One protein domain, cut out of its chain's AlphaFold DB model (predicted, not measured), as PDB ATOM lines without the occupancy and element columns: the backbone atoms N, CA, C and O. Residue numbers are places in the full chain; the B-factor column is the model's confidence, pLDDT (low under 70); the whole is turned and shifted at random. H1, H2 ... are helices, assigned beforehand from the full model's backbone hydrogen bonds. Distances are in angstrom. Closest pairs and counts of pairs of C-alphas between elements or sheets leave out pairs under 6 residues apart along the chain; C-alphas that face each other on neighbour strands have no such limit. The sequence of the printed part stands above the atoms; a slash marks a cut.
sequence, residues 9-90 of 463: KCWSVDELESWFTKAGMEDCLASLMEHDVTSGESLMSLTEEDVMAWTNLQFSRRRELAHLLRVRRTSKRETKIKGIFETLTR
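Overview. This is residues 9 to 90 of the 463 residues of an uncharacterized protein of Hypsibius dujardini (UniProt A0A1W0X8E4). Going along the printed part from its first residue, you meet a small compact head of helices and then one long arm: the last helix, H5, begins in the head and sticks out of it with residues 74 to 90. In the head, a helical hairpin of two short helices, H1 and H2, makes one side, H4 folds back along the first part of H5 as a second hairpin on the other, H2 meets the first part of H5 crosswise, and the short H3 stands close to H1 and to H5 without clearly touching either. The printed part has 82 residues with five named helices, H1 to H5 in chain order, and no named strand; the class is all helix. The whole is loose, with a radius of gyration of the C-alphas of 15.2 A, and spans 50 by 25 by 21 A, the arm of H5 making the length.

Along the chain. Start at Lys 9, whose C-alpha stands at (167.902, 181.393, 118.581). Four residues on, find C-alpha 13 at (172.742, 174.699, 126.181); from there H1 runs through residues 13 to 22, 14.2 A from first to last C-alpha. H2 follows as residues 26 to 34 and is 13.0 A long. Look next at residues 40 to 45 for H3 and at residues 48 to 53 for H4, each 8.8 A from first to last C-alpha. Then find C-alpha 59 at (179.916, 163.123, 106.920), where H5 begins; its 32 residues, 59 to 90, reach 46.4 A to C-alpha 90 at (146.528, 193.888, 97.155).

Arrangement. Begin with H1 and H2, a helical hairpin: they touch, with the C-alphas of Phe 20 and Glu 26 closest at 5.7 A, and run opposite ways at a shallow tilt of 25 degrees. From H2, look across to H5, which touches it with residues 61 to 65 alone; the closest C-alphas are those of Cys 28 and Arg 61, 6.8 A apart, and the two lines are about perpendicular at 89 degrees. H3 touches no helix. It is close to H1 but not clearly touching, the C-alphas of Leu 16 and Gly 40 being closest at 6.9 A. It is also close to H5 but not clearly touching, the C-alphas of Met 44 and Leu 69 being closest at 7.0 A, and its line is about perpendicular to that of H5 at 83 degrees. H2 and H3 are only just apart, with a closest approach of 8.0 A. H4 and H5 are the other helical hairpin: they touch with 10 pairs of C-alphas within 8 A, run opposite ways at a shallow tilt of 8 degrees, and come closest at the C-alphas of Glu 48 and Ala 66, 5.3 A apart. H5 touches H4 with residues 59 to 70 alone. H1 is apart from both H4 and H5, and H2 is apart from H4. In the backbones of H1, H3 and H4 every O i to N i+4 pair is within hydrogen-bond range; in H2 it is 4 of 5 pairs and in H5 25 of 28.

Size, cuts and confidence. The two C-alphas farthest apart are those of Asn 56 and Arg 90, at 51.3 A. Without residues 74 to 90, which stand free, the body has 65 residues, spans 25 by 22 by 20 A and has a radius of gyration of 10.6 A. The printed part has no cut, and the four links between the helices are tight. Read the B-factor column for confidence: the mean pLDDT of the printed part is 77.8, and the model is under 70 at residues 74 to 90.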
ATOM      1  N   LYS A   9     166.923 180.334 118.276       83.62
ATOM      2  CA  LYS A   9     167.902 181.393 118.581       83.62
ATOM      3  C   LYS A   9     168.026 181.725 120.071       83.62
ATOM      4  O   LYS A   9     169.064 182.227 120.470       83.62
ATOM      5  N   CYS A  10     166.975 181.495 120.850       86.81
ATOM      6  CA  CYS A  10     166.935 181.821 122.272       86.81
ATOM      7  C   CYS A  10     167.244 180.611 123.160       86.81
ATOM      8  O   CYS A  10     167.060 180.713 124.367       86.81
ATOM      9  N   TRP A  11     167.635 179.476 122.572       89.62
ATOM     10  CA  TRP A  11     167.845 178.251 123.331       89.62
ATOM     11  C   TRP A  11     169.125 178.292 124.154       89.62
ATOM     12  O   TRP A  11     170.183 178.687 123.646       89.62
ATOM     13  N   SER A  12     169.006 177.853 125.408       87.75
ATOM     14  CA  SER A  12     170.149 177.540 126.265       87.75
ATOM     15  C   SER A  12     170.847 176.251 125.811       87.75
ATOM     16  O   SER A  12     170.327 175.515 124.967       87.75
ATOM     17  N   VAL A  13     172.024 175.970 126.384       87.69
ATOM     18  CA  VAL A  13     172.742 174.699 126.181       87.69
ATOM     19  C   VAL A  13     171.800 173.525 126.463       87.69
ATOM     20  O   VAL A  13     171.556 172.727 125.570       87.69
ATOM     21  N   ASP A  14     171.162 173.490 127.635       87.50
ATOM     22  CA  ASP A  14     170.291 172.380 128.056       87.50
ATOM     23  C   ASP A  14     169.099 172.141 127.106       87.50
ATOM     24  O   ASP A  14     168.679 171.005 126.872       87.50
ATOM     25  N   GLU A  15     168.539 173.211 126.528       88.81
ATOM     26  CA  GLU A  15     167.445 173.118 125.554       88.81
ATOM     27  C   GLU A  15     167.920 172.560 124.207       88.81
ATOM     28  O   GLU A  15     167.204 171.776 123.576       88.81
ATOM     29  N   LEU A  16     169.137 172.921 123.784       87.38
ATOM     30  CA  LEU A  16     169.790 172.310 122.629       87.38
ATOM     31  C   LEU A  16     170.056 170.826 122.884       87.38
ATOM     32  O   LEU A  16     169.651 170.003 122.066       87.38
ATOM     33  N   GLU A  17     170.669 170.475 124.018       87.56
ATOM     34  CA  GLU A  17     170.981 169.084 124.364       87.56
ATOM     35  C   GLU A  17     169.723 168.213 124.358       87.56
ATOM     36  O   GLU A  17     169.682 167.170 123.702       87.56
ATOM     37  N   SER A  18     168.656 168.685 125.007       89.00
ATOM     38  CA  SER A  18     167.367 167.994 125.068       89.00
ATOM     39  C   SER A  18     166.762 167.771 123.678       89.00
ATOM     40  O   SER A  18     166.267 166.682 123.370       89.00
ATOM     41  N   TRP A  19     166.848 168.770 122.794       89.00
ATOM     42  CA  TRP A  19     166.324 168.651 121.437       89.00
ATOM     43  C   TRP A  19     167.164 167.716 120.560       89.00
ATOM     44  O   TRP A  19     166.595 166.854 119.891       89.00
ATOM     45  N   PHE A  20     168.495 167.838 120.578       87.88
ATOM     46  CA  PHE A  20     169.392 166.973 119.801       87.88
ATOM     47  C   PHE A  20     169.315 165.512 120.263       87.88
ATOM     48  O   PHE A  20     169.307 164.611 119.424       87.88
ATOM     49  N   THR A  21     169.147 165.280 121.567       87.94
ATOM     50  CA  THR A  21     168.882 163.954 122.153       87.94
ATOM     51  C   THR A  21     167.555 163.391 121.646       87.94
ATOM     52  O   THR A  21     167.492 162.288 121.107       87.94
ATOM     53  N   LYS A  22     166.478 164.186 121.706       87.50
ATOM     54  CA  LYS A  22     165.158 163.776 121.200       87.50
ATOM     55  C   LYS A  22     165.155 163.526 119.684       87.50
ATOM     56  O   LYS A  22     164.414 162.669 119.206       87.50
ATOM     57  N   ALA A  23     165.972 164.261 118.932       83.38
ATOM     58  CA  ALA A  23     166.133 164.114 117.489       83.38
ATOM     59  C   ALA A  23     167.048 162.939 117.085       83.38
ATOM     60  O   ALA A  23     167.163 162.655 115.894       83.38
ATOM     61  N   GLY A  24     167.691 162.250 118.040       84.31
ATOM     62  CA  GLY A  24     168.634 161.161 117.758       84.31
ATOM     63  C   GLY A  24     169.943 161.638 117.113       84.31
ATOM     64  O   GLY A  24     170.542 160.922 116.305       84.31
ATOM     65  N   MET A  25     170.363 162.866 117.430       84.31
ATOM     66  CA  MET A  25     171.541 163.559 116.897       84.31
ATOM     67  C   MET A  25     172.549 163.923 118.006       84.31
ATOM     68  O   MET A  25     173.203 164.963 117.947       84.31
ATOM     69  N   GLU A  26     172.696 163.063 119.014       84.06
ATOM     70  CA  GLU A  26     173.631 163.238 120.141       84.06
ATOM     71  C   GLU A  26     175.093 163.369 119.674       84.06
ATOM     72  O   GLU A  26     175.850 164.182 120.197       84.06
ATOM     73  N   ASP A  27     175.468 162.665 118.600       82.69
ATOM     74  CA  ASP A  27     176.806 162.753 117.991       82.69
ATOM     75  C   ASP A  27     177.143 164.180 117.517       82.69
ATOM     76  O   ASP A  27     178.292 164.625 117.567       82.69
ATOM     77  N   CYS A  28     176.127 164.912 117.042       83.75
ATOM     78  CA  CYS A  28     176.291 166.290 116.587       83.75
ATOM     79  C   CYS A  28     176.506 167.235 117.769       83.75
ATOM     80  O   CYS A  28     177.230 168.214 117.623       83.75
ATOM     81  N   LEU A  29     175.911 166.938 118.926       84.31
ATOM     82  CA  LEU A  29     176.023 167.752 120.131       84.31
ATOM     83  C   LEU A  29     177.455 167.763 120.675       84.31
ATOM     84  O   LEU A  29     177.985 168.834 120.953       84.31
ATOM     85  N   ALA A  30     178.113 166.604 120.738       83.06
ATOM     86  CA  ALA A  30     179.511 166.524 121.167       83.06
ATOM     87  C   ALA A  30     180.431 167.368 120.267       83.06
ATOM     88  O   ALA A  30     181.283 168.107 120.754       83.06
ATOM     89  N   SER A  31     180.197 167.320 118.951       85.50
ATOM     90  CA  SER A  31     180.939 168.144 117.992       85.50
ATOM     91  C   SER A  31     180.607 169.635 118.134       85.50
ATOM     92  O   SER A  31     181.500 170.467 118.043       85.50
ATOM     93  N   LEU A  32     179.345 169.988 118.399       85.75
ATOM     94  CA  LEU A  32     178.924 171.372 118.643       85.75
ATOM     95  C   LEU A  32     179.634 171.971 119.865       85.75
ATOM     96  O   LEU A  32     180.111 173.100 119.793       85.75
ATOM     97  N   MET A  33     179.751 171.210 120.954       84.31
ATOM     98  CA  MET A  33     180.447 171.651 122.166       84.31
ATOM     99  C   MET A  33     181.954 171.825 121.944       84.31
ATOM    100  O   MET A  33     182.534 172.768 122.468       84.31
ATOM    101  N   GLU A  34     182.576 170.952 121.147       85.56
ATOM    102  CA  GLU A  34     184.005 171.039 120.807       85.56
ATOM    103  C   GLU A  34     184.339 172.269 119.942       85.56
ATOM    104  O   GLU A  34     185.441 172.803 120.033       85.56
ATOM    105  N   HIS A  35     183.378 172.755 119.148       83.12
ATOM    106  CA  HIS A  35     183.503 173.962 118.314       83.12
ATOM    107  C   HIS A  35     182.905 175.226 118.971       83.12
ATOM    108  O   HIS A  35     182.527 176.164 118.269       83.12
ATOM    109  N   ASP A  36     182.788 175.256 120.305       81.19
ATOM    110  CA  ASP A  36     182.273 176.383 121.112       81.19
ATOM    111  C   ASP A  36     180.820 176.811 120.800       81.19
ATOM    112  O   ASP A  36     180.374 177.926 121.106       81.19
ATOM    113  N   VAL A  37     180.016 175.915 120.226       84.50
ATOM    114  CA  VAL A  37     178.613 176.177 119.887       84.50
ATOM    115  C   VAL A  37     177.722 175.844 121.081       84.50
ATOM    116  O   VAL A  37     177.068 174.809 121.147       84.50
ATOM    117  N   THR A  38     177.686 176.768 122.038       81.50
ATOM    118  CA  THR A  38     176.984 176.617 123.328       81.50
ATOM    119  C   THR A  38     175.630 177.329 123.387       81.50
ATOM    120  O   THR A  38     174.960 177.339 124.412       81.50
ATOM    121  N   SER A  39     175.183 177.954 122.300       88.00
ATOM    122  CA  SER A  39     173.898 178.653 122.281       88.00
ATOM    123  C   SER A  39     173.166 178.445 120.971       88.00
ATOM    124  O   SER A  39     173.764 178.207 119.918       88.00
ATOM    125  N   GLY A  40     171.845 178.582 121.025       84.12
ATOM    126  CA  GLY A  40     171.017 178.519 119.830       84.12
ATOM    127  C   GLY A  40     171.291 179.657 118.837       84.12
ATOM    128  O   GLY A  40     171.018 179.530 117.640       84.12
ATOM    129  N   GLU A  41     171.873 180.765 119.305       83.50
ATOM    130  CA  GLU A  41     172.381 181.844 118.460       83.50
ATOM    131  C   GLU A  41     173.652 181.427 117.711       83.50
ATOM    132  O   GLU A  41     173.697 181.591 116.489       83.50
ATOM    133  N   SER A  42     174.615 180.813 118.408       85.62
ATOM    134  CA  SER A  42     175.829 180.248 117.803       85.62
ATOM    135  C   SER A  42     175.491 179.144 116.798       85.62
ATOM    136  O   SER A  42     176.020 179.128 115.694       85.62
ATOM    137  N   LEU A  43     174.528 178.267 117.105       86.69
ATOM    138  CA  LEU A  43     174.068 177.240 116.159       86.69
ATOM    139  C   LEU A  43     173.532 177.867 114.862       86.69
ATOM    140  O   LEU A  43     173.741 177.359 113.763       86.69
ATOM    141  N   MET A  44     172.834 178.995 114.981       83.75
ATOM    142  CA  MET A  44     172.235 179.699 113.849       83.75
ATOM    143  C   MET A  44     173.221 180.574 113.069       83.75
ATOM    144  O   MET A  44     172.888 180.980 111.945       83.75
ATOM    145  N   SER A  45     174.390 180.889 113.630       83.88
ATOM    146  CA  SER A  45     175.461 181.607 112.933       83.88
ATOM    147  C   SER A  45     176.338 180.674 112.094       83.88
ATOM    148  O   SER A  45     176.849 181.129 111.074       83.88
ATOM    149  N   LEU A  46     176.400 179.376 112.419       86.06
ATOM    150  CA  LEU A  46     177.169 178.373 111.671       86.06
ATOM    151  C   LEU A  46     176.811 178.321 110.188       86.06
ATOM    152  O   LEU A  46     175.653 178.100 109.808       86.06
ATOM    153  N   THR A  47     177.793 178.489 109.316       84.44
ATOM    154  CA  THR A  47     177.592 178.314 107.879       84.44
ATOM    155  C   THR A  47     177.603 176.832 107.498       84.44
ATOM    156  O   THR A  47     178.017 175.964 108.262       84.44
ATOM    157  N   GLU A  48     177.092 176.523 106.303       83.88
ATOM    158  CA  GLU A  48     177.202 175.167 105.746       83.88
ATOM    159  C   GLU A  48     178.673 174.767 105.548       83.88
ATOM    160  O   GLU A  48     179.017 173.603 105.707       83.88
ATOM    161  N   GLU A  49     179.543 175.738 105.264       80.50
ATOM    162  CA  GLU A  49     180.983 175.532 105.104       80.50
ATOM    163  C   GLU A  49     181.640 175.150 106.436       80.50
ATOM    164  O   GLU A  49     182.383 174.167 106.480       80.50
ATOM    165  N   ASP A  50     181.284 175.838 107.528       84.81
ATOM    166  CA  ASP A  50     181.799 175.547 108.874       84.81
ATOM    167  C   ASP A  50     181.448 174.117 109.304       84.81
ATOM    168  O   ASP A  50     182.318 173.350 109.706       84.81
ATOM    169  N   VAL A  51     180.179 173.721 109.140       86.56
ATOM    170  CA  VAL A  51     179.702 172.379 109.521       86.56
ATOM    171  C   VAL A  51     180.362 171.281 108.684       86.56
ATOM    172  O   VAL A  51     180.632 170.191 109.188       86.56
ATOM    173  N   MET A  52     180.640 171.537 107.405       82.56
ATOM    174  CA  MET A  52     181.271 170.546 106.525       82.56
ATOM    175  C   MET A  52     182.772 170.383 106.808       82.56
ATOM    176  O   MET A  52     183.309 169.290 106.594       82.56
ATOM    177  N   ALA A  53     183.430 171.409 107.358       83.38
ATOM    178  CA  ALA A  53     184.843 171.377 107.742       83.38
ATOM    179  C   ALA A  53     185.137 170.522 108.996       83.38
ATOM    180  O   ALA A  53     186.284 170.134 109.214       83.38
ATOM    181  N   TRP A  54     184.128 170.186 109.805       86.06
ATOM    182  CA  TRP A  54     184.290 169.495 111.094       86.06
ATOM    183  C   TRP A  54     184.746 168.039 110.992       86.06
ATOM    184  O   TRP A  54     183.920 167.138 110.931       86.06
ATOM    185  N   THR A  55     186.049 167.762 111.035       79.38
ATOM    186  CA  THR A  55     186.606 166.405 110.848       79.38
ATOM    187  C   THR A  55     186.163 165.364 111.885       79.38
ATOM    188  O   THR A  55     186.181 164.175 111.577       79.38
ATOM    189  N   ASN A  56     185.745 165.802 113.074       81.44
ATOM    190  CA  ASN A  56     185.298 164.979 114.204       81.44
ATOM    191  C   ASN A  56     183.883 164.393 114.039       81.44
ATOM    192  O   ASN A  56     183.555 163.396 114.678       81.44
ATOM    193  N   LEU A  57     183.060 164.950 113.148       83.12
ATOM    194  CA  LEU A  57     181.691 164.488 112.915       83.12
ATOM    195  C   LEU A  57     181.615 163.596 111.665       83.12
ATOM    196  O   LEU A  57     182.263 163.878 110.661       83.12
ATOM    197  N   GLN A  58     180.808 162.533 111.658       81.50
ATOM    198  CA  GLN A  58     180.599 161.717 110.448       81.50
ATOM    199  C   GLN A  58     179.980 162.554 109.314       81.50
ATOM    200  O   GLN A  58     179.116 163.396 109.559       81.50
ATOM    201  N   PHE A  59     180.372 162.313 108.059       77.06
ATOM    202  CA  PHE A  59     179.916 163.123 106.920       77.06
ATOM    203  C   PHE A  59     178.385 163.136 106.766       77.06
ATOM    204  O   PHE A  59     177.790 164.194 106.553       77.06
ATOM    205  N   SER A  60     177.723 161.993 106.975       80.50
ATOM    206  CA  SER A  60     176.256 161.891 106.980       80.50
ATOM    207  C   SER A  60     175.608 162.832 108.001       80.50
ATOM    208  O   SER A  60     174.623 163.497 107.685       80.50
ATOM    209  N   ARG A  61     176.203 162.950 109.196       86.19
ATOM    210  CA  ARG A  61     175.735 163.833 110.274       86.19
ATOM    211  C   ARG A  61     176.011 165.308 109.977       86.19
ATOM    212  O   ARG A  61     175.137 166.139 110.204       86.19
ATOM    213  N   ARG A  62     177.166 165.638 109.383       87.75
ATOM    214  CA  ARG A  62     177.454 167.003 108.892       87.75
ATOM    215  C   ARG A  62     176.417 167.447 107.863       87.75
ATOM    216  O   ARG A  62     175.897 168.555 107.951       87.75
ATOM    217  N   ARG A  63     176.061 166.564 106.923       83.12
ATOM    218  CA  ARG A  63     175.019 166.836 105.920       83.12
ATOM    219  C   ARG A  63     173.638 167.003 106.541       83.12
ATOM    220  O   ARG A  63     172.902 167.892 106.121       83.12
ATOM    221  N   GLU A  64     173.293 166.174 107.521       85.88
ATOM    222  CA  GLU A  64     172.034 166.267 108.264       85.88
ATOM    223  C   GLU A  64     171.916 167.620 108.983       85.88
ATOM    224  O   GLU A  64     170.938 168.349 108.792       85.88
ATOM    225  N   LEU A  65     172.959 168.024 109.713       87.19
ATOM    226  CA  LEU A  65     173.014 169.307 110.409       87.19
ATOM    227  C   LEU A  65     172.988 170.499 109.437       87.19
ATOM    228  O   LEU A  65     172.210 171.438 109.621       87.19
ATOM    229  N   ALA A  66     173.773 170.448 108.360       87.56
ATOM    230  CA  ALA A  66     173.771 171.471 107.316       87.56
ATOM    231  C   ALA A  66     172.390 171.618 106.655       87.56
ATOM    232  O   ALA A  66     171.919 172.736 106.419       87.56
ATOM    233  N   HIS A  67     171.702 170.501 106.403       84.50
ATOM    234  CA  HIS A  67     170.349 170.500 105.863       84.50
ATOM    235  C   HIS A  67     169.351 171.157 106.829       84.50
ATOM    236  O   HIS A  67     168.584 172.026 106.407       84.50
ATOM    237  N   LEU A  68     169.406 170.830 108.124       84.12
ATOM    238  CA  LEU A  68     168.559 171.450 109.151       84.12
ATOM    239  C   LEU A  68     168.749 172.973 109.216       84.12
ATOM    240  O   LEU A  68     167.769 173.727 109.236       84.12
ATOM    241  N   LEU A  69     169.999 173.443 109.170       84.75
ATOM    242  CA  LEU A  69     170.318 174.873 109.142       84.75
ATOM    243  C   LEU A  69     169.819 175.547 107.852       84.75
ATOM    244  O   LEU A  69     169.310 176.675 107.890       84.75
ATOM    245  N   ARG A  70     169.906 174.859 106.706       82.81
ATOM    246  CA  ARG A  70     169.435 175.357 105.404       82.81
ATOM    247  C   ARG A  70     167.918 175.527 105.370       82.81
ATOM    248  O   ARG A  70     167.448 176.623 105.066       82.81
ATOM    249  N   VAL A  71     167.166 174.482 105.724       78.62
ATOM    250  CA  VAL A  71     165.689 174.480 105.750       78.62
ATOM    251  C   VAL A  71     165.160 175.582 106.669       78.62
ATOM    252  O   VAL A  71     164.196 176.288 106.358       78.62
ATOM    253  N   ARG A  72     165.839 175.815 107.794       76.94
ATOM    254  CA  ARG A  72     165.459 176.874 108.726       76.94
ATOM    255  C   ARG A  72     165.700 178.280 108.167       76.94
ATOM    256  O   ARG A  72     164.879 179.177 108.385       76.94
ATOM    257  N   ARG A  73     166.795 178.488 107.428       72.94
ATOM    258  CA  ARG A  73     167.123 179.775 106.788       72.94
ATOM    259  C   ARG A  73     166.195 180.103 105.614       72.94
ATOM    260  O   ARG A  73     165.836 181.272 105.444       72.94
ATOM    261  N   THR A  74     165.767 179.109 104.836       60.59
ATOM    262  CA  THR A  74     164.854 179.305 103.693       60.59
ATOM    263  C   THR A  74     163.423 179.624 104.133       60.59
ATOM    264  O   THR A  74     162.807 180.522 103.558       60.59
ATOM    265  N   SER A  75     162.943 179.038 105.235       55.66
ATOM    266  CA  SER A  75     161.630 179.352 105.833       55.66
ATOM    267  C   SER A  75     161.456 180.849 106.182       55.66
ATOM    268  O   SER A  75     160.376 181.434 106.039       55.66
ATOM    269  N   LYS A  76     162.546 181.535 106.558       54.28
ATOM    270  CA  LYS A  76     162.543 182.983 106.849       54.28
ATOM    271  C   LYS A  76     162.559 183.862 105.586       54.28
ATOM    272  O   LYS A  76     162.093 185.000 105.623       54.28
ATOM    273  N   ARG A  77     163.085 183.355 104.461       49.56
ATOM    274  CA  ARG A  77     163.045 184.042 103.154       49.56
ATOM    275  C   ARG A  77     161.683 183.887 102.482       49.56
ATOM    276  O   ARG A  77     161.182 184.863 101.933       49.56
ATOM    277  N   GLU A  78     161.046 182.725 102.598       48.72
ATOM    278  CA  GLU A  78     159.713 182.489 102.031       48.72
ATOM    279  C   GLU A  78     158.623 183.359 102.658       48.72
ATOM    280  O   GLU A  78     157.764 183.862 101.944       48.72
ATOM    281  N   THR A  79     158.665 183.605 103.970       53.72
ATOM    282  CA  THR A  79     157.712 184.512 104.642       53.72
ATOM    283  C   THR A  79     157.884 185.968 104.199       53.72
ATOM    284  O   THR A  79     156.897 186.680 104.014       53.72
ATOM    285  N   LYS A  80     159.123 186.402 103.928       52.97
ATOM    286  CA  LYS A  80     159.419 187.729 103.366       52.97
ATOM    287  C   LYS A  80     158.960 187.851 101.907       52.97
ATOM    288  O   LYS A  80     158.392 188.873 101.536       52.97
ATOM    289  N   ILE A  81     159.154 186.805 101.099       55.34
ATOM    290  CA  ILE A  81     158.693 186.746  99.701       55.34
ATOM    291  C   ILE A  81     157.159 186.696  99.633       55.34
ATOM    292  O   ILE A  81     156.567 187.429  98.845       55.34
ATOM    293  N   LYS A  82     156.503 185.920 100.507       54.72
ATOM    294  CA  LYS A  82     155.036 185.882 100.629       54.72
ATOM    295  C   LYS A  82     154.470 187.247 101.028       54.72
ATOM    296  O   LYS A  82     153.555 187.711 100.363       54.72
ATOM    297  N   GLY A  83     155.074 187.958 101.985       54.72
ATOM    298  CA  GLY A  83     154.646 189.318 102.355       54.72
ATOM    299  C   GLY A  83     154.810 190.362 101.235       54.72
ATOM    300  O   GLY A  83     153.969 191.249 101.071       54.72
ATOM    301  N   ILE A  84     155.855 190.243 100.408       56.81
ATOM    302  CA  ILE A  84     156.046 191.099  99.222       56.81
ATOM    303  C   ILE A  84     155.012 190.759  98.133       56.81
ATOM    304  O   ILE A  84     154.428 191.648  97.517       56.81
ATOM    305  N   PHE A  85     154.723 189.476  97.918       41.62
ATOM    306  CA  PHE A  85     153.728 189.035  96.939       41.62
ATOM    307  C   PHE A  85     152.288 189.382  97.364       41.62
ATOM    308  O   PHE A  85     151.455 189.769  96.543       41.62
ATOM    309  N   GLU A  86     151.996 189.331  98.661       52.50
ATOM    310  CA  GLU A  86     150.694 189.663  99.246       52.50
ATOM    311  C   GLU A  86     150.418 191.179  99.226       52.50
ATOM    312  O   GLU A  86     149.306 191.627  98.934       52.50
ATOM    313  N   THR A  87     151.455 192.004  99.404       52.50
ATOM    314  CA  THR A  87     151.355 193.464  99.221       52.50
ATOM    315  C   THR A  87     151.201 193.867  97.748       52.50
ATOM    316  O   THR A  87     150.426 194.777  97.440       52.50
ATOM    317  N   LEU A  88     151.851 193.159  96.817       48.53
ATOM    318  CA  LEU A  88     151.707 193.384  95.371       48.53
ATOM    319  C   LEU A  88     150.335 192.952  94.828       48.53
ATOM    320  O   LEU A  88     149.757 193.642  93.984       48.53
ATOM    321  N   THR A  89     149.771 191.856  95.334       48.56
ATOM    322  CA  THR A  89     148.439 191.366  94.928       48.56
ATOM    323  C   THR A  89     147.294 192.209  95.498       48.56
ATOM    324  O   THR A  89     146.245 192.321  94.858       48.56
ATOM    325  N   ARG A  90     147.497 192.908  96.626       50.22
ATOM    326  CA  ARG A  90     146.528 193.888  97.155       50.22
ATOM    327  C   ARG A  90     146.402 195.139  96.278       50.22
ATOM    328  O   ARG A  90     145.326 195.722  96.204       50.22
TER     329      ARG A  90